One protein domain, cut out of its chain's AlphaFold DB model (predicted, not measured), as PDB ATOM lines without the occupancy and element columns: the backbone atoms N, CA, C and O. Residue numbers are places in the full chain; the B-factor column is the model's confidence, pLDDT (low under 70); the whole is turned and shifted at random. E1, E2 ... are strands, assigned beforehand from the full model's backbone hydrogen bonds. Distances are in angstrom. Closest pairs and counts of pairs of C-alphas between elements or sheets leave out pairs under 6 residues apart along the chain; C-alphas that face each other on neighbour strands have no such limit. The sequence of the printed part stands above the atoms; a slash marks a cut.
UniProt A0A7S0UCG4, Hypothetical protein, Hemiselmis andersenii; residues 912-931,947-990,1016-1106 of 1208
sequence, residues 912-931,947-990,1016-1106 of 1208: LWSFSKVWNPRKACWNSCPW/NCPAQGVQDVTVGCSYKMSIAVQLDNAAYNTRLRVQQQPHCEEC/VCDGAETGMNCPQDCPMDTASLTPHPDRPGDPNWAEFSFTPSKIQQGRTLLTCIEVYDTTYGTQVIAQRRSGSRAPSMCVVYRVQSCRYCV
ATOM      1  N   LEU A 912     -53.577  30.960 -43.514       89.69
ATOM      2  CA  LEU A 912     -53.283  32.328 -43.109       89.69
ATOM      3  C   LEU A 912     -52.281  32.321 -41.941       89.69
ATOM      4  O   LEU A 912     -52.572  31.807 -40.858       89.69
ATOM      5  N   TRP A 913     -51.100  32.905 -42.139       87.31
ATOM      6  CA  TRP A 913     -50.091  33.032 -41.088       87.31
ATOM      7  C   TRP A 913     -50.326  34.269 -40.228       87.31
ATOM      8  O   TRP A 913     -50.446  35.390 -40.723       87.31
ATOM      9  N   SER A 914     -50.311  34.060 -38.917       84.75
ATOM     10  CA  SER A 914     -50.382  35.101 -37.900       84.75
ATOM     11  C   SER A 914     -49.244  34.937 -36.891       84.75
ATOM     12  O   SER A 914     -48.714  33.844 -36.680       84.75
ATOM     13  N   PHE A 915     -48.839  36.045 -36.280       76.38
ATOM     14  CA  PHE A 915     -47.702  36.088 -35.367       76.38
ATOM     15  C   PHE A 915     -48.169  36.644 -34.032       76.38
ATOM     16  O   PHE A 915     -48.767  37.721 -33.964       76.38
ATOM     17  N   SER A 916     -47.895  35.913 -32.954       64.50
ATOM     18  CA  SER A 916     -48.094  36.463 -31.621       64.50
ATOM     19  C   SER A 916     -46.900  37.354 -31.305       64.50
ATOM     20  O   SER A 916     -45.778  36.859 -31.214       64.50
ATOM     21  N   LYS A 917     -47.170  38.662 -31.187       61.41
ATOM     22  CA  LYS A 917     -46.358  39.703 -30.531       61.41
ATOM     23  C   LYS A 917     -44.882  39.327 -30.303       61.41
ATOM     24  O   LYS A 917     -44.557  38.670 -29.316       61.41
ATOM     25  N   VAL A 918     -43.970  39.837 -31.132       59.50
ATOM     26  CA  VAL A 918     -42.525  39.718 -30.872       59.50
ATOM     27  C   VAL A 918     -42.053  40.899 -30.026       59.50
ATOM     28  O   VAL A 918     -42.263  42.057 -30.388       59.50
ATOM     29  N   TRP A 919     -41.424  40.614 -28.885       57.59
ATOM     30  CA  TRP A 919     -40.834  41.637 -28.018       57.59
ATOM     31  C   TRP A 919     -39.685  42.344 -28.747       57.59
ATOM     32  O   TRP A 919     -38.741  41.700 -29.204       57.59
ATOM     33  N   ASN A 920     -39.762  43.669 -28.855       59.41
ATOM     34  CA  ASN A 920     -38.709  44.513 -29.401       59.41
ATOM     35  C   ASN A 920     -37.916  45.135 -28.239       59.41
ATOM     36  O   ASN A 920     -38.315  46.188 -27.725       59.41
ATOM     37  N   PRO A 921     -36.777  44.546 -27.825       52.78
ATOM     38  CA  PRO A 921     -36.052  44.992 -26.637       52.78
ATOM     39  C   PRO A 921     -35.432  46.391 -26.779       52.78
ATOM     40  O   PRO A 921     -35.063  46.989 -25.776       52.78
ATOM     41  N   ARG A 922     -35.342  46.956 -27.997       56.72
ATOM     42  CA  ARG A 922     -34.871  48.341 -28.198       56.72
ATOM     43  C   ARG A 922     -35.944  49.398 -27.942       56.72
ATOM     44  O   ARG A 922     -35.594  50.525 -27.612       56.72
ATOM     45  N   LYS A 923     -37.223  49.058 -28.142       58.31
ATOM     46  CA  LYS A 923     -38.371  49.970 -27.970       58.31
ATOM     47  C   LYS A 923     -39.274  49.588 -26.783       58.31
ATOM     48  O   LYS A 923     -40.247  50.284 -26.523       58.31
ATOM     49  N   ALA A 924     -38.959  48.500 -26.070       60.97
ATOM     50  CA  ALA A 924     -39.741  47.947 -24.956       60.97
ATOM     51  C   ALA A 924     -41.238  47.748 -25.290       60.97
ATOM     52  O   ALA A 924     -42.118  47.941 -24.448       60.97
ATOM     53  N   CYS A 925     -41.525  47.377 -26.540       60.59
ATOM     54  CA  CYS A 925     -42.874  47.221 -27.072       60.59
ATOM     55  C   CYS A 925     -42.994  45.937 -27.906       60.59
ATOM     56  O   CYS A 925     -41.998  45.272 -28.197       60.59
ATOM     57  N   TRP A 926     -44.220  45.551 -28.257       58.72
ATOM     58  CA  TRP A 926     -44.501  44.294 -28.951       58.72
ATOM     59  C   TRP A 926     -44.812  44.550 -30.429       58.72
ATOM     60  O   TRP A 926     -45.899  45.022 -30.754       58.72
ATOM     61  N   ASN A 927     -43.884  44.210 -31.324       58.56
ATOM     62  CA  ASN A 927     -44.064  44.374 -32.765       58.56
ATOM     63  C   ASN A 927     -44.907  43.225 -33.352       58.56
ATOM     64  O   ASN A 927     -44.744  42.059 -32.984       58.56
ATOM     65  N   SER A 928     -45.790  43.558 -34.299       62.41
ATOM     66  CA  SER A 928     -46.713  42.603 -34.933       62.41
ATOM     67  C   SER A 928     -46.047  41.665 -35.938       62.41
ATOM     68  O   SER A 928     -46.384  40.488 -35.975       62.41
ATOM     69  N   CYS A 929     -45.095  42.169 -36.727       70.25
ATOM     70  CA  CYS A 929     -44.347  41.400 -37.724       70.25
ATOM     71  C   CYS A 929     -42.842  41.668 -37.536       70.25
ATOM     72  O   CYS A 929     -42.479  42.842 -37.422       70.25
ATOM     73  N   PRO A 930     -41.947  40.658 -37.533       68.56
ATOM     74  CA  PRO A 930     -40.530  40.890 -37.210       68.56
ATOM     75  C   PRO A 930     -39.750  41.628 -38.314       68.56
ATOM     76  O   PRO A 930     -38.738  42.268 -38.044       68.56
ATOM     77  N   TRP A 931     -40.237  41.546 -39.555       74.31
ATOM     78  CA  TRP A 931     -39.524  41.910 -40.787       74.31
ATOM     79  C   TRP A 931     -40.311  42.871 -41.700       74.31
ATOM     80  O   TRP A 931     -40.111  42.893 -42.914       74.31
ATOM     81  N   ASN A 947     -52.054  40.411 -40.950       67.69
ATOM     82  CA  ASN A 947     -51.458  40.246 -42.283       67.69
ATOM     83  C   ASN A 947     -49.942  40.509 -42.320       67.69
ATOM     84  O   ASN A 947     -49.462  41.362 -43.067       67.69
ATOM     85  N   CYS A 948     -49.165  39.753 -41.544       71.56
ATOM     86  CA  CYS A 948     -47.725  39.673 -41.790       71.56
ATOM     87  C   CYS A 948     -47.457  38.839 -43.054       71.56
ATOM     88  O   CYS A 948     -48.070  37.781 -43.207       71.56
ATOM     89  N   PRO A 949     -46.548  39.253 -43.955       80.44
ATOM     90  CA  PRO A 949     -46.198  38.433 -45.106       80.44
ATOM     91  C   PRO A 949     -45.541  37.130 -44.640       80.44
ATOM     92  O   PRO A 949     -44.684  37.152 -43.753       80.44
ATOM     93  N   ALA A 950     -45.886  36.010 -45.280       82.12
ATOM     94  CA  ALA A 950     -45.363  34.673 -44.978       82.12
ATOM     95  C   ALA A 950     -43.880  34.477 -45.380       82.12
ATOM     96  O   ALA A 950     -43.407  33.359 -45.567       82.12
ATOM     97  N   GLN A 951     -43.135  35.567 -45.544       83.69
ATOM     98  CA  GLN A 951     -41.723  35.573 -45.891       83.69
ATOM     99  C   GLN A 951     -41.052  36.850 -45.386       83.69
ATOM    100  O   GLN A 951     -41.684  37.911 -45.358       83.69
ATOM    101  N   GLY A 952     -39.776  36.762 -45.011       83.19
ATOM    102  CA  GLY A 952     -39.058  37.906 -44.458       83.19
ATOM    103  C   GLY A 952     -37.585  37.672 -44.151       83.19
ATOM    104  O   GLY A 952     -37.064  36.568 -44.295       83.19
ATOM    105  N   VAL A 953     -36.914  38.739 -43.711       83.44
ATOM    106  CA  VAL A 953     -35.482  38.743 -43.381       83.44
ATOM    107  C   VAL A 953     -35.295  39.220 -41.944       83.44
ATOM    108  O   VAL A 953     -35.778  40.289 -41.582       83.44
ATOM    109  N   GLN A 954     -34.570  38.447 -41.138       87.50
ATOM    110  CA  GLN A 954     -34.340  38.717 -39.722       87.50
ATOM    111  C   GLN A 954     -32.840  38.736 -39.414       87.50
ATOM    112  O   GLN A 954     -32.130  37.751 -39.611       87.50
ATOM    113  N   ASP A 955     -32.352  39.841 -38.857       87.12
ATOM    114  CA  ASP A 955     -31.002  39.898 -38.299       87.12
ATOM    115  C   ASP A 955     -30.960  39.157 -36.954       87.12
ATOM    116  O   ASP A 955     -31.735  39.453 -36.043       87.12
ATOM    117  N   VAL A 956     -30.028  38.215 -36.815       90.25
ATOM    118  CA  VAL A 956     -29.767  37.455 -35.581       90.25
ATOM    119  C   VAL A 956     -28.292  37.566 -35.201       90.25
ATOM    120  O   VAL A 956     -27.464  38.015 -35.988       90.25
ATOM    121  N   THR A 957     -27.928  37.228 -33.968       91.50
ATOM    122  CA  THR A 957     -26.582  37.489 -33.429       91.50
ATOM    123  C   THR A 957     -26.067  36.281 -32.646       91.50
ATOM    124  O   THR A 957     -26.849  35.558 -32.030       91.50
ATOM    125  N   VAL A 958     -24.754  36.029 -32.691       90.75
ATOM    126  CA  VAL A 958     -24.152  34.802 -32.143       90.75
ATOM    127  C   VAL A 958     -24.407  34.681 -30.637       90.75
ATOM    128  O   VAL A 958     -24.174  35.622 -29.882       90.75
ATOM    129  N   GLY A 959     -24.897  33.523 -30.188       88.00
ATOM    130  CA  GLY A 959     -25.240  33.248 -28.787       88.00
ATOM    131  C   GLY A 959     -26.513  33.939 -28.272       88.00
ATOM    132  O   GLY A 959     -26.868  33.775 -27.097       88.00
ATOM    133  N   CYS A 960     -27.203  34.712 -29.117       87.38
ATOM    134  CA  CYS A 960     -28.522  35.258 -28.821       87.38
ATOM    135  C   CYS A 960     -29.578  34.222 -29.205       87.38
ATOM    136  O   CYS A 960     -29.590  33.761 -30.343       87.38
ATOM    137  N   SER A 961     -30.462  33.861 -28.276       87.19
ATOM    138  CA  SER A 961     -31.614  33.021 -28.606       87.19
ATOM    139  C   SER A 961     -32.691  33.911 -29.218       87.19
ATOM    140  O   SER A 961     -33.280  34.735 -28.522       87.19
ATOM    141  N   TYR A 962     -32.905  33.777 -30.522       87.44
ATOM    142  CA  TYR A 962     -34.077  34.310 -31.199       87.44
ATOM    143  C   TYR A 962     -35.262  33.374 -30.933       87.44
ATOM    144  O   TYR A 962     -35.112  32.152 -30.997       87.44
ATOM    145  N   LYS A 963     -36.426  33.950 -30.632       88.38
ATOM    146  CA  LYS A 963     -37.693  33.252 -30.383       88.38
ATOM    147  C   LYS A 963     -38.806  33.957 -31.150       88.38
ATOM    148  O   LYS A 963     -38.820  35.184 -31.225       88.38
ATOM    149  N   MET A 964     -39.725  33.182 -31.710       86.94
ATOM    150  CA  MET A 964     -40.821  33.663 -32.542       86.94
ATOM    151  C   MET A 964     -42.056  32.787 -32.322       86.94
ATOM    152  O   MET A 964     -42.021  31.589 -32.597       86.94
ATOM    153  N   SER A 965     -43.145  33.391 -31.850       87.62
ATOM    154  CA  SER A 965     -44.423  32.706 -31.639       87.62
ATOM    155  C   SER A 965     -45.288  32.769 -32.895       87.62
ATOM    156  O   SER A 965     -45.718  33.840 -33.329       87.62
ATOM    157  N   ILE A 966     -45.543  31.600 -33.473       90.38
ATOM    158  CA  ILE A 966     -46.193  31.402 -34.766       90.38
ATOM    159  C   ILE A 966     -47.567  30.778 -34.545       90.38
ATOM    160  O   ILE A 966     -47.692  29.812 -33.790       90.38
ATOM    161  N   ALA A 967     -48.572  31.288 -35.251       88.81
ATOM    162  CA  ALA A 967     -49.919  30.747 -35.264       88.81
ATOM    163  C   ALA A 967     -50.450  30.671 -36.703       88.81
ATOM    164  O   ALA A 967     -50.589  31.697 -37.371       88.81
ATOM    165  N   VAL A 968     -50.781  29.471 -37.184       89.94
ATOM    166  CA  VAL A 968     -51.538  29.326 -38.438       89.94
ATOM    167  C   VAL A 968     -53.037  29.325 -38.153       89.94
ATOM    168  O   VAL A 968     -53.507  28.674 -37.222       89.94
ATOM    169  N   GLN A 969     -53.807  30.021 -38.979       88.94
ATOM    170  CA  GLN A 969     -55.248  29.841 -39.076       88.94
ATOM    171  C   GLN A 969     -55.566  29.302 -40.471       88.94
ATOM    172  O   GLN A 969     -55.196  29.908 -41.469       88.94
ATOM    173  N   LEU A 970     -56.262  28.168 -40.557       86.00
ATOM    174  CA  LEU A 970     -56.944  27.815 -41.800       86.00
ATOM    175  C   LEU A 970     -58.251  28.605 -41.884       86.00
ATOM    176  O   LEU A 970     -58.983  28.672 -40.895       86.00
ATOM    177  N   ASP A 971     -58.599  29.098 -43.074       81.06
ATOM    178  CA  ASP A 971     -59.952  29.621 -43.347       81.06
ATOM    179  C   ASP A 971     -61.044  28.578 -43.046       81.06
ATOM    180  O   ASP A 971     -62.157  28.918 -42.651       81.06
ATOM    181  N   ASN A 972     -60.708  27.294 -43.203       75.31
ATOM    182  CA  ASN A 972     -61.599  26.164 -42.986       75.31
ATOM    183  C   ASN A 972     -61.033  25.240 -41.900       75.31
ATOM    184  O   ASN A 972     -60.065  24.517 -42.137       75.31
ATOM    185  N   ALA A 973     -61.674  25.202 -40.729       76.94
ATOM    186  CA  ALA A 973     -61.272  24.393 -39.567       76.94
ATOM    187  C   ALA A 973     -61.529  22.870 -39.720       76.94
ATOM    188  O   ALA A 973     -61.766  22.169 -38.739       76.94
ATOM    189  N   ALA A 974     -61.530  22.361 -40.955       81.25
ATOM    190  CA  ALA A 974     -61.882  20.984 -41.298       81.25
ATOM    191  C   ALA A 974     -60.674  20.027 -41.379       81.25
ATOM    192  O   ALA A 974     -60.864  18.814 -41.439       81.25
ATOM    193  N   TYR A 975     -59.448  20.561 -41.355       87.06
ATOM    194  CA  TYR A 975     -58.196  19.799 -41.362       87.06
ATOM    195  C   TYR A 975     -57.498  19.880 -39.995       87.06
ATOM    196  O   TYR A 975     -57.526  20.914 -39.328       87.06
ATOM    197  N   ASN A 976     -56.862  18.787 -39.572       88.81
ATOM    198  CA  ASN A 976     -56.151  18.672 -38.300       88.81
ATOM    199  C   ASN A 976     -54.663  18.977 -38.518       88.81
ATOM    200  O   ASN A 976     -53.809  18.081 -38.552       88.81
ATOM    201  N   THR A 977     -54.382  20.260 -38.734       88.88
ATOM    202  CA  THR A 977     -53.063  20.775 -39.094       88.88
ATOM    203  C   THR A 977     -52.062  20.784 -37.947       88.88
ATOM    204  O   THR A 977     -52.409  20.906 -36.773       88.88
ATOM    205  N   ARG A 978     -50.784  20.675 -38.315       92.81
ATOM    206  CA  ARG A 978     -49.620  20.929 -37.465       92.81
ATOM    207  C   ARG A 978     -48.564  21.710 -38.232       92.81
ATOM    208  O   ARG A 978     -48.530  21.700 -39.462       92.81
ATOM    209  N   LEU A 979     -47.679  22.349 -37.475       93.88
ATOM    210  CA  LEU A 979     -46.488  23.021 -37.984       93.88
ATOM    211  C   LEU A 979     -45.263  22.103 -37.877       93.88
ATOM    212  O   LEU A 979     -45.086  21.415 -36.868       93.88
ATOM    213  N   ARG A 980     -44.389  22.114 -38.888       93.00
ATOM    214  CA  ARG A 980     -43.040  21.517 -38.819       93.00
ATOM    215  C   ARG A 980     -42.024  22.375 -39.570       93.00
ATOM    216  O   ARG A 980     -42.390  23.110 -40.479       93.00
ATOM    217  N   VAL A 981     -40.744  22.261 -39.217       90.62
ATOM    218  CA  VAL A 981     -39.659  22.832 -40.034       90.62
ATOM    219  C   VAL A 981     -39.500  21.976 -41.295       90.62
ATOM    220  O   VAL A 981     -39.382  20.752 -41.194       90.62
ATOM    221  N   GLN A 982     -39.505  22.616 -42.463       86.75
ATOM    222  CA  GLN A 982     -39.321  21.981 -43.767       86.75
ATOM    223  C   GLN A 982     -37.894  21.416 -43.844       86.75
ATOM    224  O   GLN A 982     -36.926  22.140 -43.629       86.75
ATOM    225  N   GLN A 983     -37.744  20.108 -44.087       76.44
ATOM    226  CA  GLN A 983     -36.435  19.438 -43.965       76.44
ATOM    227  C   GLN A 983     -35.436  19.823 -45.066       76.44
ATOM    228  O   GLN A 983     -34.230  19.705 -44.851       76.44
ATOM    229  N   GLN A 984     -35.948  20.245 -46.226       70.88
ATOM    230  CA  GLN A 984     -35.206  20.722 -47.391       70.88
ATOM    231  C   GLN A 984     -36.021  21.866 -48.027       70.88
ATOM    232  O   GLN A 984     -36.929  21.597 -48.816       70.88
ATOM    233  N   PRO A 985     -35.798  23.136 -47.641       70.19
ATOM    234  CA  PRO A 985     -36.440  24.270 -48.300       70.19
ATOM    235  C   PRO A 985     -35.831  24.475 -49.696       70.19
ATOM    236  O   PRO A 985     -34.614  24.587 -49.841       70.19
ATOM    237  N   HIS A 986     -36.666  24.536 -50.735       61.28
ATOM    238  CA  HIS A 986     -36.225  24.789 -52.111       61.28
ATOM    239  C   HIS A 986     -36.370  26.276 -52.458       61.28
ATOM    240  O   HIS A 986     -37.458  26.833 -52.317       61.28
ATOM    241  N   CYS A 987     -35.315  26.916 -52.982       53.47
ATOM    242  CA  CYS A 987     -35.377  28.337 -53.363       53.47
ATOM    243  C   CYS A 987     -36.374  28.610 -54.515       53.47
ATOM    244  O   CYS A 987     -36.849  29.734 -54.649       53.47
ATOM    245  N   GLU A 988     -36.769  27.590 -55.292       52.16
ATOM    246  CA  GLU A 988     -37.869  27.698 -56.267       52.16
ATOM    247  C   GLU A 988     -39.236  27.973 -55.627       52.16
ATOM    248  O   GLU A 988     -40.077  28.606 -56.259       52.16
ATOM    249  N   GLU A 989     -39.481  27.554 -54.380       48.53
ATOM    250  CA  GLU A 989     -40.758  27.834 -53.710       48.53
ATOM    251  C   GLU A 989     -40.913  29.323 -53.348       48.53
ATOM    252  O   GLU A 989     -42.033  29.781 -53.114       48.53
ATOM    253  N   CYS A 990     -39.826  30.103 -53.352       50.34
ATOM    254  CA  CYS A 990     -39.804  31.551 -53.116       50.34
ATOM    255  C   CYS A 990     -40.169  32.352 -54.390       50.34
ATOM    256  O   CYS A 990     -39.453  33.269 -54.793       50.34
ATOM    257  N   VAL A1016     -20.555  22.048 -49.100       50.09
ATOM    258  CA  VAL A1016     -19.958  23.272 -48.564       50.09
ATOM    259  C   VAL A1016     -21.039  23.991 -47.752       50.09
ATOM    260  O   VAL A1016     -22.132  24.221 -48.246       50.09
ATOM    261  N   CYS A1017     -20.758  24.384 -46.506       49.44
ATOM    262  CA  CYS A1017     -21.762  25.046 -45.659       49.44
ATOM    263  C   CYS A1017     -21.991  26.528 -46.050       49.44
ATOM    264  O   CYS A1017     -21.805  27.432 -45.225       49.44
ATOM    265  N   ASP A1018     -22.415  26.823 -47.277       50.69
ATOM    266  CA  ASP A1018     -22.667  28.179 -47.776       50.69
ATOM    267  C   ASP A1018     -24.152  28.600 -47.712       50.69
ATOM    268  O   ASP A1018     -25.076  27.803 -47.805       50.69
ATOM    269  N   GLY A1019     -24.367  29.890 -47.424       47.81
ATOM    270  CA  GLY A1019     -25.550  30.703 -47.765       47.81
ATOM    271  C   GLY A1019     -26.984  30.354 -47.316       47.81
ATOM    272  O   GLY A1019     -27.743  31.296 -47.077       47.81
ATOM    273  N   ALA A1020     -27.406  29.088 -47.258       49.28
ATOM    274  CA  ALA A1020     -28.833  28.735 -47.236       49.28
ATOM    275  C   ALA A1020     -29.220  27.505 -46.392       49.28
ATOM    276  O   ALA A1020     -30.396  27.364 -46.057       49.28
ATOM    277  N   GLU A1021     -28.275  26.650 -46.000       55.41
ATOM    278  CA  GLU A1021     -28.574  25.380 -45.323       55.41
ATOM    279  C   GLU A1021     -29.059  25.545 -43.868       55.41
ATOM    280  O   GLU A1021     -28.252  25.811 -42.972       55.41
ATOM    281  N   THR A1022     -30.359  25.312 -43.624       52.59
ATOM    282  CA  THR A1022     -30.886  24.856 -42.319       52.59
ATOM    283  C   THR A1022     -31.875  23.707 -42.516       52.59
ATOM    284  O   THR A1022     -32.714  23.741 -43.417       52.59
ATOM    285  N   GLY A1023     -31.788  22.679 -41.670       51.59
ATOM    286  CA  GLY A1023     -32.649  21.496 -41.744       51.59
ATOM    287  C   GLY A1023     -31.967  20.235 -41.211       51.59
ATOM    288  O   GLY A1023     -30.747  20.105 -41.259       51.59
ATOM    289  N   MET A1024     -32.753  19.272 -40.718       46.81
ATOM    290  CA  MET A1024     -32.226  18.041 -40.096       46.81
ATOM    291  C   MET A1024     -31.510  17.086 -41.073       46.81
ATOM    292  O   MET A1024     -30.877  16.135 -40.621       46.81
ATOM    293  N   ASN A1025     -31.600  17.344 -42.384       46.78
ATOM    294  CA  ASN A1025     -31.064  16.499 -43.456       46.78
ATOM    295  C   ASN A1025     -29.981  17.212 -44.301       46.78
ATOM    296  O   ASN A1025     -29.744  16.813 -45.442       46.78
ATOM    297  N   CYS A1026     -29.356  18.275 -43.784       52.19
ATOM    298  CA  CYS A1026     -28.156  18.852 -44.405       52.19
ATOM    299  C   CYS A1026     -27.001  17.820 -44.392       52.19
ATOM    300  O   CYS A1026     -27.031  16.890 -43.574       52.19
ATOM    301  N   PRO A1027     -26.004  17.929 -45.291       53.91
ATOM    302  CA  PRO A1027     -24.865  17.014 -45.304       53.91
ATOM    303  C   PRO A1027     -24.075  17.023 -43.976       53.91
ATOM    304  O   PRO A1027     -24.190  17.914 -43.135       53.91
ATOM    305  N   GLN A1028     -23.321  15.941 -43.742       53.16
ATOM    306  CA  GLN A1028     -22.778  15.572 -42.420       53.16
ATOM    307  C   GLN A1028     -21.602  16.456 -41.938       53.16
ATOM    308  O   GLN A1028     -21.042  16.236 -40.864       53.16
ATOM    309  N   ASP A1029     -21.209  17.428 -42.751       53.84
ATOM    310  CA  ASP A1029     -20.154  18.418 -42.554       53.84
ATOM    311  C   ASP A1029     -20.633  19.685 -41.829       53.84
ATOM    312  O   ASP A1029     -19.841  20.297 -41.106       53.84
ATOM    313  N   CYS A1030     -21.916  20.046 -41.932       58.38
ATOM    314  CA  CYS A1030     -22.481  21.192 -41.218       58.38
ATOM    315  C   CYS A1030     -22.998  20.782 -39.819       58.38
ATOM    316  O   CYS A1030     -23.906  19.954 -39.710       58.38
ATOM    317  N   PRO A1031     -22.455  21.333 -38.711       62.22
ATOM    318  CA  PRO A1031     -22.903  20.970 -37.366       62.22
ATOM    319  C   PRO A1031     -24.357  21.376 -37.110       62.22
ATOM    320  O   PRO A1031     -24.752  22.483 -37.466       62.22
ATOM    321  N   MET A1032     -25.117  20.494 -36.451       62.44
ATOM    322  CA  MET A1032     -26.557  20.662 -36.207       62.44
ATOM    323  C   MET A1032     -26.916  22.051 -35.669       62.44
ATOM    324  O   MET A1032     -26.438  22.467 -34.608       62.44
ATOM    325  N   ASP A1033     -27.823  22.723 -36.375       70.44
ATOM    326  CA  ASP A1033     -28.421  23.973 -35.928       70.44
ATOM    327  C   ASP A1033     -29.153  23.802 -34.596       70.44
ATOM    328  O   ASP A1033     -29.811  22.799 -34.331       70.44
ATOM    329  N   THR A1034     -29.138  24.856 -33.784       80.88
ATOM    330  CA  THR A1034     -29.975  24.963 -32.577       80.88
ATOM    331  C   THR A1034     -31.425  25.358 -32.896       80.88
ATOM    332  O   THR A1034     -32.165  25.771 -32.003       80.88
ATOM    333  N   ALA A1035     -31.823  25.283 -34.170       85.31
ATOM    334  CA  ALA A1035     -33.165  25.586 -34.637       85.31
ATOM    335  C   ALA A1035     -34.142  24.503 -34.158       85.31
ATOM    336  O   ALA A1035     -33.980  23.319 -34.451       85.31
ATOM    337  N   SER A1036     -35.168  24.908 -33.417       89.25
ATOM    338  CA  SER A1036     -36.196  24.012 -32.894       89.25
ATOM    339  C   SER A1036     -37.575  24.658 -32.975       89.25
ATOM    340  O   SER A1036     -37.715  25.873 -32.855       89.25
ATOM    341  N   LEU A1037     -38.591  23.826 -33.191       91.31
ATOM    342  CA  LEU A1037     -39.993  24.222 -33.209       91.31
ATOM    343  C   LEU A1037     -40.720  23.413 -32.135       91.31
ATOM    344  O   LEU A1037     -40.818  22.189 -32.240       91.31
ATOM    345  N   THR A1038     -41.185  24.083 -31.087       93.38
ATOM    346  CA  THR A1038     -41.859  23.470 -29.935       93.38
ATOM    347  C   THR A1038     -43.310  23.947 -29.841       93.38
ATOM    348  O   THR A1038     -43.610  25.062 -30.266       93.38
ATOM    349  N   PRO A1039     -44.244  23.148 -29.285       88.88
ATOM    350  CA  PRO A1039     -45.598  23.622 -28.990       88.88
ATOM    351  C   PRO A1039     -45.560  24.884 -28.121       88.88
ATOM    352  O   PRO A1039     -44.735  24.979 -27.208       88.88
ATOM    353  N   HIS A1040     -46.433  25.854 -28.400       86.50
ATOM    354  CA  HIS A1040     -46.385  27.152 -27.724       86.50
ATOM    355  C   HIS A1040     -46.621  27.011 -26.204       86.50
ATOM    356  O   HIS A1040     -47.615  26.393 -25.811       86.50
ATOM    357  N   PRO A1041     -45.777  27.597 -25.329       80.31
ATOM    358  CA  PRO A1041     -45.830  27.345 -23.884       80.31
ATOM    359  C   PRO A1041     -47.161  27.756 -23.237       80.31
ATOM    360  O   PRO A1041     -47.666  27.032 -22.383       80.31
ATOM    361  N   ASP A1042     -47.770  28.856 -23.692       83.56
ATOM    362  CA  ASP A1042     -49.078  29.318 -23.193       83.56
ATOM    363  C   ASP A1042     -50.277  28.552 -23.788       83.56
ATOM    364  O   ASP A1042     -51.413  28.737 -23.353       83.56
ATOM    365  N   ARG A1043     -50.052  27.706 -24.807       82.81
ATOM    366  CA  ARG A1043     -51.085  26.897 -25.476       82.81
ATOM    367  C   ARG A1043     -50.578  25.487 -25.832       82.81
ATOM    368  O   ARG A1043     -50.606  25.101 -26.999       82.81
ATOM    369  N   PRO A1044     -50.176  24.659 -24.851       81.56
ATOM    370  CA  PRO A1044     -49.510  23.376 -25.104       81.56
ATOM    371  C   PRO A1044     -50.404  22.287 -25.740       81.56
ATOM    372  O   PRO A1044     -49.949  21.161 -25.929       81.56
ATOM    373  N   GLY A1045     -51.667  22.599 -26.055       84.31
ATOM    374  CA  GLY A1045     -52.611  21.728 -26.764       84.31
ATOM    375  C   GLY A1045     -53.190  22.317 -28.057       84.31
ATOM    376  O   GLY A1045     -54.056  21.683 -28.649       84.31
ATOM    377  N   ASP A1046     -52.751  23.504 -28.493       87.56
ATOM    378  CA  ASP A1046     -53.178  24.133 -29.751       87.56
ATOM    379  C   ASP A1046     -52.187  23.728 -30.865       87.56
ATOM    380  O   ASP A1046     -51.061  24.229 -30.890       87.56
ATOM    381  N   PRO A1047     -52.531  22.779 -31.762       85.19
ATOM    382  CA  PRO A1047     -51.573  22.193 -32.709       85.19
ATOM    383  C   PRO A1047     -51.136  23.171 -33.811       85.19
ATOM    384  O   PRO A1047     -50.162  22.907 -34.519       85.19
ATOM    385  N   ASN A1048     -51.840  24.299 -33.927       89.19
ATOM    386  CA  ASN A1048     -51.569  25.372 -34.869       89.19
ATOM    387  C   ASN A1048     -50.636  26.453 -34.292       89.19
ATOM    388  O   ASN A1048     -50.255  27.367 -35.025       89.19
ATOM    389  N   TRP A1049     -50.284  26.371 -33.001       90.75
ATOM    390  CA  TRP A1049     -49.444  27.336 -32.287       90.75
ATOM    391  C   TRP A1049     -48.100  26.724 -31.875       90.75
ATOM    392  O   TRP A1049     -48.035  25.768 -31.099       90.75
ATOM    393  N   ALA A1050     -47.006  27.332 -32.329       92.00
ATOM    394  CA  ALA A1050     -45.651  26.899 -32.004       92.00
ATOM    395  C   ALA A1050     -44.741  28.077 -31.642       92.00
ATOM    396  O   ALA A1050     -44.886  29.180 -32.166       92.00
ATOM    397  N   GLU A1051     -43.767  27.833 -30.772       92.44
ATOM    398  CA  GLU A1051     -42.604  28.700 -30.621       92.44
ATOM    399  C   GLU A1051     -41.471  28.138 -31.493       92.44
ATOM    400  O   GLU A1051     -41.006  27.015 -31.291       92.44
ATOM    401  N   PHE A1052     -41.022  28.913 -32.478       92.19
ATOM    402  CA  PHE A1052     -39.744  28.669 -33.138       92.19
ATOM    403  C   PHE A1052     -38.634  29.326 -32.320       92.19
ATOM    404  O   PHE A1052     -38.749  30.498 -31.956       92.19
ATOM    405  N   SER A1053     -37.540  28.609 -32.068       90.88
ATOM    406  CA  SER A1053     -36.350  29.172 -31.433       90.88
ATOM    407  C   SER A1053     -35.066  28.767 -32.152       90.88
ATOM    408  O   SER A1053     -34.925  27.637 -32.615       90.88
ATOM    409  N   PHE A1054     -34.121  29.703 -32.251       90.88
ATOM    410  CA  PHE A1054     -32.835  29.519 -32.921       90.88
ATOM    411  C   PHE A1054     -31.750  30.349 -32.223       90.88
ATOM    412  O   PHE A1054     -31.964  31.509 -31.883       90.88
ATOM    413  N   THR A1055     -30.577  29.761 -31.986       90.62
ATOM    414  CA  THR A1055     -29.441  30.411 -31.309       90.62
ATOM    415  C   THR A1055     -28.173  30.264 -32.159       90.62
ATOM    416  O   THR A1055     -27.504  29.229 -32.057       90.62
ATOM    417  N   PRO A1056     -27.809  31.259 -32.992       90.50
ATOM    418  CA  PRO A1056     -26.685  31.132 -33.915       90.50
ATOM    419  C   PRO A1056     -25.368  30.853 -33.184       90.50
ATOM    420  O   PRO A1056     -25.023  31.521 -32.205       90.50
ATOM    421  N   SER A1057     -24.613  29.878 -33.675       89.06
ATOM    422  CA  SER A1057     -23.290  29.515 -33.166       89.06
ATOM    423  C   SER A1057     -22.169  30.336 -33.827       89.06
ATOM    424  O   SER A1057     -22.374  30.990 -34.850       89.06
ATOM    425  N   LYS A1058     -20.948  30.298 -33.266       87.31
ATOM    426  CA  LYS A1058     -19.782  31.037 -33.801       87.31
ATOM    427  C   LYS A1058     -19.496  30.720 -35.275       87.31
ATOM    428  O   LYS A1058     -19.174  31.620 -36.041       87.31
ATOM    429  N   ILE A1059     -19.641  29.457 -35.673       85.12
ATOM    430  CA  ILE A1059     -19.393  28.995 -37.048       85.12
ATOM    431  C   ILE A1059     -20.459  29.459 -38.053       85.12
ATOM    432  O   ILE A1059     -20.247  29.360 -39.254       85.12
ATOM    433  N   GLN A1060     -21.589  29.992 -37.583       86.31
ATOM    434  CA  GLN A1060     -22.635  30.554 -38.440       86.31
ATOM    435  C   GLN A1060     -22.474  32.065 -38.649       86.31
ATOM    436  O   GLN A1060     -23.235  32.659 -39.403       86.31
ATOM    437  N   GLN A1061     -21.503  32.708 -37.994       87.56
ATOM    438  CA  GLN A1061     -21.312  34.153 -38.064       87.56
ATOM    439  C   GLN A1061     -21.036  34.622 -39.503       87.56
ATOM    440  O   GLN A1061     -20.086  34.171 -40.134       87.56
ATOM    441  N   GLY A1062     -21.827  35.565 -40.010       83.44
ATOM    442  CA  GLY A1062     -21.713  36.049 -41.385       83.44
ATOM    443  C   GLY A1062     -22.309  35.111 -42.441       83.44
ATOM    444  O   GLY A1062     -22.199  35.430 -43.624       83.44
ATOM    445  N   ARG A1063     -22.936  33.986 -42.056       83.56
ATOM    446  CA  ARG A1063     -23.811  33.212 -42.951       83.56
ATOM    447  C   ARG A1063     -25.188  33.882 -43.035       83.56
ATOM    448  O   ARG A1063     -25.706  34.415 -42.046       83.56
ATOM    449  N   THR A1064     -25.785  33.791 -44.214       79.56
ATOM    450  CA  THR A1064     -27.242  33.793 -44.381       79.56
ATOM    451  C   THR A1064     -27.738  32.361 -44.152       79.56
ATOM    452  O   THR A1064     -26.968  31.415 -44.319       79.56
ATOM    453  N   LEU A1065     -28.979  32.195 -43.698       82.75
ATOM    454  CA  LEU A1065     -29.596  30.901 -43.400       82.75
ATOM    455  C   LEU A1065     -31.089  30.969 -43.748       82.75
ATOM    456  O   LEU A1065     -31.771  31.883 -43.282       82.75
ATOM    457  N   LEU A1066     -31.605  30.033 -44.545       83.56
ATOM    458  CA  LEU A1066     -33.026  29.965 -44.897       83.56
ATOM    459  C   LEU A1066     -33.713  28.886 -44.057       83.56
ATOM    460  O   LEU A1066     -33.338  27.717 -44.128       83.56
ATOM    461  N   THR A1067     -34.751  29.257 -43.308       86.75
ATOM    462  CA  THR A1067     -35.611  28.301 -42.595       86.75
ATOM    463  C   THR A1067     -37.058  28.497 -43.023       86.75
ATOM    464  O   THR A1067     -37.621  29.573 -42.816       86.75
ATOM    465  N   CYS A1068     -37.681  27.451 -43.566       89.19
ATOM    466  CA  CYS A1068     -39.114  27.431 -43.847       89.19
ATOM    467  C   CYS A1068     -39.858  26.538 -42.845       89.19
ATOM    468  O   CYS A1068     -39.361  25.491 -42.425       89.19
ATOM    469  N   ILE A1069     -41.058  26.959 -42.456       91.69
ATOM    470  CA  ILE A1069     -41.963  26.243 -41.557       91.69
ATOM    471  C   ILE A1069     -43.242  25.979 -42.344       91.69
ATOM    472  O   ILE A1069     -43.897  26.912 -42.801       91.69
ATOM    473  N   GLU A1070     -43.569  24.709 -42.547       92.94
ATOM    474  CA  GLU A1070     -44.692  24.265 -43.376       92.94
ATOM    475  C   GLU A1070     -45.887  23.826 -42.525       92.94
ATOM    476  O   GLU A1070     -45.738  23.295 -41.415       92.94
ATOM    477  N   VAL A1071     -47.082  24.040 -43.074       93.50
ATOM    478  CA  VAL A1071     -48.343  23.523 -42.541       93.50
ATOM    479  C   VAL A1071     -48.610  22.173 -43.191       93.50
ATOM    480  O   VAL A1071     -48.554  22.048 -44.411       93.50
ATOM    481  N   TYR A1072     -48.940  21.161 -42.393       93.12
ATOM    482  CA  TYR A1072     -49.348  19.855 -42.907       93.12
ATOM    483  C   TYR A1072     -50.522  19.300 -42.098       93.12
ATOM    484  O   TYR A1072     -50.576  19.462 -40.879       93.12
ATOM    485  N   ASP A1073     -51.464  18.635 -42.763       92.88
ATOM    486  CA  ASP A1073     -52.505  17.863 -42.089       92.88
ATOM    487  C   ASP A1073     -51.927  16.552 -41.532       92.88
ATOM    488  O   ASP A1073     -51.081  15.900 -42.150       92.88
ATOM    489  N   THR A1074     -52.379  16.155 -40.343       87.12
ATOM    490  CA  THR A1074     -51.865  14.971 -39.637       87.12
ATOM    491  C   THR A1074     -52.267  13.628 -40.255       87.12
ATOM    492  O   THR A1074     -51.593  12.633 -39.984       87.12
ATOM    493  N   THR A1075     -53.303  13.591 -41.097       88.31
ATOM    494  CA  THR A1075     -53.786  12.404 -41.820       88.31
ATOM    495  C   THR A1075     -53.367  12.422 -43.296       88.31
ATOM    496  O   THR A1075     -52.963  11.389 -43.828       88.31
ATOM    497  N   TYR A1076     -53.443  13.582 -43.959       87.94
ATOM    498  CA  TYR A1076     -53.280  13.733 -45.416       87.94
ATOM    499  C   TYR A1076     -52.005  14.482 -45.847       87.94
ATOM    500  O   TYR A1076     -51.732  14.621 -47.042       87.94
ATOM    501  N   GLY A1077     -51.194  14.962 -44.901       89.75
ATOM    502  CA  GLY A1077     -49.952  15.677 -45.191       89.75
ATOM    503  C   GLY A1077     -50.183  17.045 -45.841       89.75
ATOM    504  O   GLY A1077     -51.100  17.780 -45.481       89.75
ATOM    505  N   THR A1078     -49.322  17.417 -46.786       87.06
ATOM    506  CA  THR A1078     -49.341  18.735 -47.448       87.06
ATOM    507  C   THR A1078     -50.264  18.815 -48.668       87.06
ATOM    508  O   THR A1078     -50.530  19.911 -49.152       87.06
ATOM    509  N   GLN A1079     -50.789  17.689 -49.170       86.94
ATOM    510  CA  GLN A1079     -51.571  17.648 -50.420       86.94
ATOM    511  C   GLN A1079     -52.909  18.401 -50.308       86.94
ATOM    512  O   GLN A1079     -53.322  19.098 -51.236       86.94
ATOM    513  N   VAL A1080     -53.533  18.338 -49.128       88.69
ATOM    514  CA  VAL A1080     -54.775  19.058 -48.793       88.69
ATOM    515  C   VAL A1080     -54.562  20.538 -48.445       88.69
ATOM    516  O   VAL A1080     -55.533  21.251 -48.200       88.69
ATOM    517  N   ILE A1081     -53.314  21.018 -48.422       91.12
ATOM    518  CA  ILE A1081     -52.968  22.414 -48.128       91.12
ATOM    519  C   ILE A1081     -52.836  23.198 -49.439       91.12
ATOM    520  O   ILE A1081     -52.256  22.722 -50.421       91.12
ATOM    521  N   ALA A1082     -53.395  24.408 -49.473       88.19
ATOM    522  CA  ALA A1082     -53.357  25.272 -50.644       88.19
ATOM    523  C   ALA A1082     -51.912  25.689 -50.962       88.19
ATOM    524  O   ALA A1082     -51.233  26.317 -50.156       88.19
ATOM    525  N   GLN A1083     -51.458  25.387 -52.180       86.44
ATOM    526  CA  GLN A1083     -50.110  25.726 -52.658       86.44
ATOM    527  C   GLN A1083     -50.006  27.170 -53.191       86.44
ATOM    528  O   GLN A1083     -49.058  27.529 -53.887       86.44
ATOM    529  N   ARG A1084     -51.005  28.013 -52.899       83.38
ATOM    530  CA  ARG A1084     -51.075  29.406 -53.354       83.38
ATOM    531  C   ARG A1084     -50.286  30.279 -52.371       83.38
ATOM    532  O   ARG A1084     -50.469  30.163 -51.164       83.38
ATOM    533  N   ARG A1085     -49.412  31.155 -52.877       81.56
ATOM    534  CA  ARG A1085     -48.678  32.153 -52.077       81.56
ATOM    535  C   ARG A1085     -49.235  33.546 -52.380       81.56
ATOM    536  O   ARG A1085     -49.120  34.018 -53.506       81.56
ATOM    537  N   SER A1086     -49.847  34.199 -51.394       79.25
ATOM    538  CA  SER A1086     -50.388  35.561 -51.515       79.25
ATOM    539  C   SER A1086     -50.342  36.300 -50.171       79.25
ATOM    540  O   SER A1086     -51.174  36.098 -49.291       79.25
ATOM    541  N   GLY A1087     -49.334  37.162 -49.998       81.19
ATOM    542  CA  GLY A1087     -49.153  37.967 -48.785       81.19
ATOM    543  C   GLY A1087     -48.959  37.115 -47.527       81.19
ATOM    544  O   GLY A1087     -47.900  36.517 -47.334       81.19
ATOM    545  N   SER A1088     -49.975  37.090 -46.668       81.69
ATOM    546  CA  SER A1088     -50.047  36.312 -45.423       81.69
ATOM    547  C   SER A1088     -50.490  34.853 -45.619       81.69
ATOM    548  O   SER A1088     -50.410  34.072 -44.674       81.69
ATOM    549  N   ARG A1089     -50.929  34.459 -46.824       86.19
ATOM    550  CA  ARG A1089     -51.363  33.088 -47.155       86.19
ATOM    551  C   ARG A1089     -50.274  32.331 -47.912       86.19
ATOM    552  O   ARG A1089     -49.837  32.813 -48.958       86.19
ATOM    553  N   ALA A1090     -49.809  31.189 -47.393       86.44
ATOM    554  CA  ALA A1090     -48.776  30.360 -48.042       86.44
ATOM    555  C   ALA A1090     -48.650  28.951 -47.418       86.44
ATOM    556  O   ALA A1090     -48.682  28.852 -46.194       86.44
ATOM    557  N   PRO A1091     -48.375  27.873 -48.182       88.56
ATOM    558  CA  PRO A1091     -48.200  26.518 -47.629       88.56
ATOM    559  C   PRO A1091     -47.040  26.406 -46.618       88.56
ATOM    560  O   PRO A1091     -47.124  25.646 -45.649       88.56
ATOM    561  N   SER A1092     -45.974  27.193 -46.808       90.19
ATOM    562  CA  SER A1092     -44.883  27.360 -45.845       90.19
ATOM    563  C   SER A1092     -44.502  28.831 -45.672       90.19
ATOM    564  O   SER A1092     -44.551  29.610 -46.626       90.19
ATOM    565  N   MET A1093     -44.118  29.208 -44.454       89.38
ATOM    566  CA  MET A1093     -43.583  30.525 -44.117       89.38
ATOM    567  C   MET A1093     -42.058  30.459 -44.024       89.38
ATOM    568  O   MET A1093     -41.531  29.601 -43.319       89.38
ATOM    569  N   CYS A1094     -41.350  31.346 -44.727       87.81
ATOM    570  CA  CYS A1094     -39.897  31.260 -44.919       87.81
ATOM    571  C   CYS A1094     -39.154  32.492 -44.389       87.81
ATOM    572  O   CYS A1094     -39.375  33.612 -44.849       87.81
ATOM    573  N   VAL A1095     -38.227  32.290 -43.450       86.50
ATOM    574  CA  VAL A1095     -37.446  33.368 -42.828       86.50
ATOM    575  C   VAL A1095     -35.970  33.229 -43.178       86.50
ATOM    576  O   VAL A1095     -35.363  32.173 -42.999       86.50
ATOM    577  N   VAL A1096     -35.395  34.325 -43.666       85.62
ATOM    578  CA  VAL A1096     -33.975  34.461 -43.994       85.62
ATOM    579  C   VAL A1096     -33.251  35.075 -42.797       85.62
ATOM    580  O   VAL A1096     -33.338  36.280 -42.552       85.62
ATOM    581  N   TYR A1097     -32.521  34.260 -42.044       87.12
ATOM    582  CA  TYR A1097     -31.728  34.706 -40.904       87.12
ATOM    583  C   TYR A1097     -30.343  35.180 -41.352       87.12
ATOM    584  O   TYR A1097     -29.539  34.401 -41.861       87.12
ATOM    585  N   ARG A1098     -30.032  36.461 -41.127       87.81
ATOM    586  CA  ARG A1098     -28.692  37.030 -41.346       87.81
ATOM    587  C   ARG A1098     -27.930  37.047 -40.028       87.81
ATOM    588  O   ARG A1098     -28.270  37.817 -39.127       87.81
ATOM    589  N   VAL A1099     -26.905  36.208 -39.888       89.56
ATOM    590  CA  VAL A1099     -26.130  36.125 -38.641       89.56
ATOM    591  C   VAL A1099     -25.077  37.234 -38.602       89.56
ATOM    592  O   VAL A1099     -24.074  37.181 -39.311       89.56
ATOM    593  N   GLN A1100     -25.283  38.252 -37.765       89.75
ATOM    594  CA  GLN A1100     -24.468  39.469 -37.752       89.75
ATOM    595  C   GLN A1100     -22.972  39.212 -37.492       89.75
ATOM    596  O   GLN A1100     -22.571  38.746 -36.422       89.75
ATOM    597  N   SER A1101     -22.121  39.635 -38.435       88.25
ATOM    598  CA  SER A1101     -20.662  39.601 -38.285       88.25
ATOM    599  C   SER A1101     -20.165  40.400 -37.077       88.25
ATOM    600  O   SER A1101     -20.660  41.489 -36.770       88.25
ATOM    601  N   CYS A1102     -19.132  39.879 -36.413       90.38
ATOM    602  CA  CYS A1102     -18.447  40.514 -35.284       90.38
ATOM    603  C   CYS A1102     -19.313  40.885 -34.065       90.38
ATOM    604  O   CYS A1102     -18.853  41.671 -33.236       90.38
ATOM    605  N   ARG A1103     -20.527  40.332 -33.914       91.12
ATOM    606  CA  ARG A1103     -21.436  40.651 -32.800       91.12
ATOM    607  C   ARG A1103     -21.892  39.397 -32.045       91.12
ATOM    608  O   ARG A1103     -22.221  38.391 -32.669       91.12
ATOM    609  N   TYR A1104     -21.859  39.449 -30.711       90.56
ATOM    610  CA  TYR A1104     -22.028  38.291 -29.822       90.56
ATOM    611  C   TYR A1104     -22.840  38.665 -28.574       90.56
ATOM    612  O   TYR A1104     -22.518  39.633 -27.887       90.56
ATOM    613  N   CYS A1105     -23.852  37.867 -28.233       88.25
ATOM    614  CA  CYS A1105     -24.568  37.982 -26.965       88.25
ATOM    615  C   CYS A1105     -23.707  37.564 -25.772       88.25
ATOM    616  O   CYS A1105     -22.907  36.623 -25.834       88.25
ATOM    617  N   VAL A1106     -23.954  38.223 -24.646       83.50
ATOM    618  CA  VAL A1106     -23.284  37.976 -23.370       83.50
ATOM    619  C   VAL A1106     -24.150  37.068 -22.480       83.50
ATOM    620  O   VAL A1106     -25.303  37.406 -22.217       83.50
TER     621      VAL A1106
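What this domain is: This is residues 912 to 931, 947 to 990 and 1016 to 1106 of the 1208 residues of the protein "Hypothetical protein" of Hemiselmis andersenii (UniProt A0A7S0UCG4). Two four-stranded sheets lie face to face as a sandwich, their strands running nearly along one line, but the sheets' planes are splayed and one sheet is curled like part of a barrel. A small two-stranded hairpin, E2 and E3, lies out to one side as the run-on of E1, and long loops without named strands lie away from the middle. The printed part has 155 residues with ten named strands, E1 to E10 in order along it, and no named helix; the class is all strand, though under half of the residues, 67 of 155, are in named elements. One sheet runs E1, E5, E8, E7 and is antiparallel throughout; the other runs E4, E10, E9, E6 and is mixed. The whole is compact, with a radius of gyration of the C-alphas of 15.6 A, and rounded, with spans of 48 by 39 by 28 A.

Where its parts are: E1 is residues 912 to 916, 13.3 A long, and begins at C-alpha 912 at (-53.283, 32.328, -43.109). E2, residues 918 to 920, is 6.3 A long, and E3, residues 925 to 927, is 6.5 A. E4 is residues 951 to 958, 22.3 A, and E5 is residues 962 to 970, 26.0 A, ending at C-alpha 970 at (-56.944, 27.815, -41.800). E6 is residues 977 to 981, 13.6 A; E7 is residues 1036 to 1039, 10.2 A; E8 is residues 1049 to 1054, 16.8 A. E9 is residues 1064 to 1073, 30.0 A. E10, residues 1092 to 1105, is the longest by residues and is 29.7 A from end to end; it ends at C-alpha 1105 at (-24.568, 37.982, -26.965).

How they stand to each other: E1 is an edge strand, antiparallel to E5, with N 914 and O 967 within hydrogen-bond range at 2.8 A. E1 runs on into E2 at 46 degrees, and the hairpin of E2 and E3 has N 920 and O 925 at 2.8 A. The closest C-alphas of E2 and E5 are those of Val 918 and Met 964, 6.5 A apart. E5 and E8 are antiparallel, with N 964 and O 1052 at 2.9 A. E7, the other edge strand, forms a hairpin with E8, with N 1038 and O 1051 at 2.9 A. In the second sheet E4 is an edge strand, parallel to E10 at 25 degrees, with N 954 and O 1096 at 2.9 A. E10 bends by 109 degrees at residue 1102. The hairpin of E9 and E10 has N 1067 and O 1095 at 3.0 A, and E9 is antiparallel to the edge strand E6, with N 978 and O 1072 at 2.8 A. Both sheets are strongly twisted. In the sandwich, two sheets face to face, the facing parts are 8.9 A centre to centre and the best planes 39 degrees apart, with the strands of one at 5 degrees to those of the other. Across it, the closest C-alphas of E6 and E7 are those of Arg 980 and Leu 1037, 6.9 A apart. E5 and E6 are near each other, with 7 pairs of C-alphas within 10 A.

The domain as a whole: The two C-alphas farthest apart are those of Ala 974 and Cys 1102, at 48.0 A. Residues 932 to 946 are not printed, with 12.1 A between C-alphas 931 and 947; residues 991 to 1015 are not printed, with 22.0 A between C-alphas 990 and 1016. Of the links printed whole, the one from E9 to E10, 18 residues, is long. The mean pLDDT of the printed part is 79.0; under 70 are residues 916 to 928, 930, 947, 986 to 990 and 1016 to 1032.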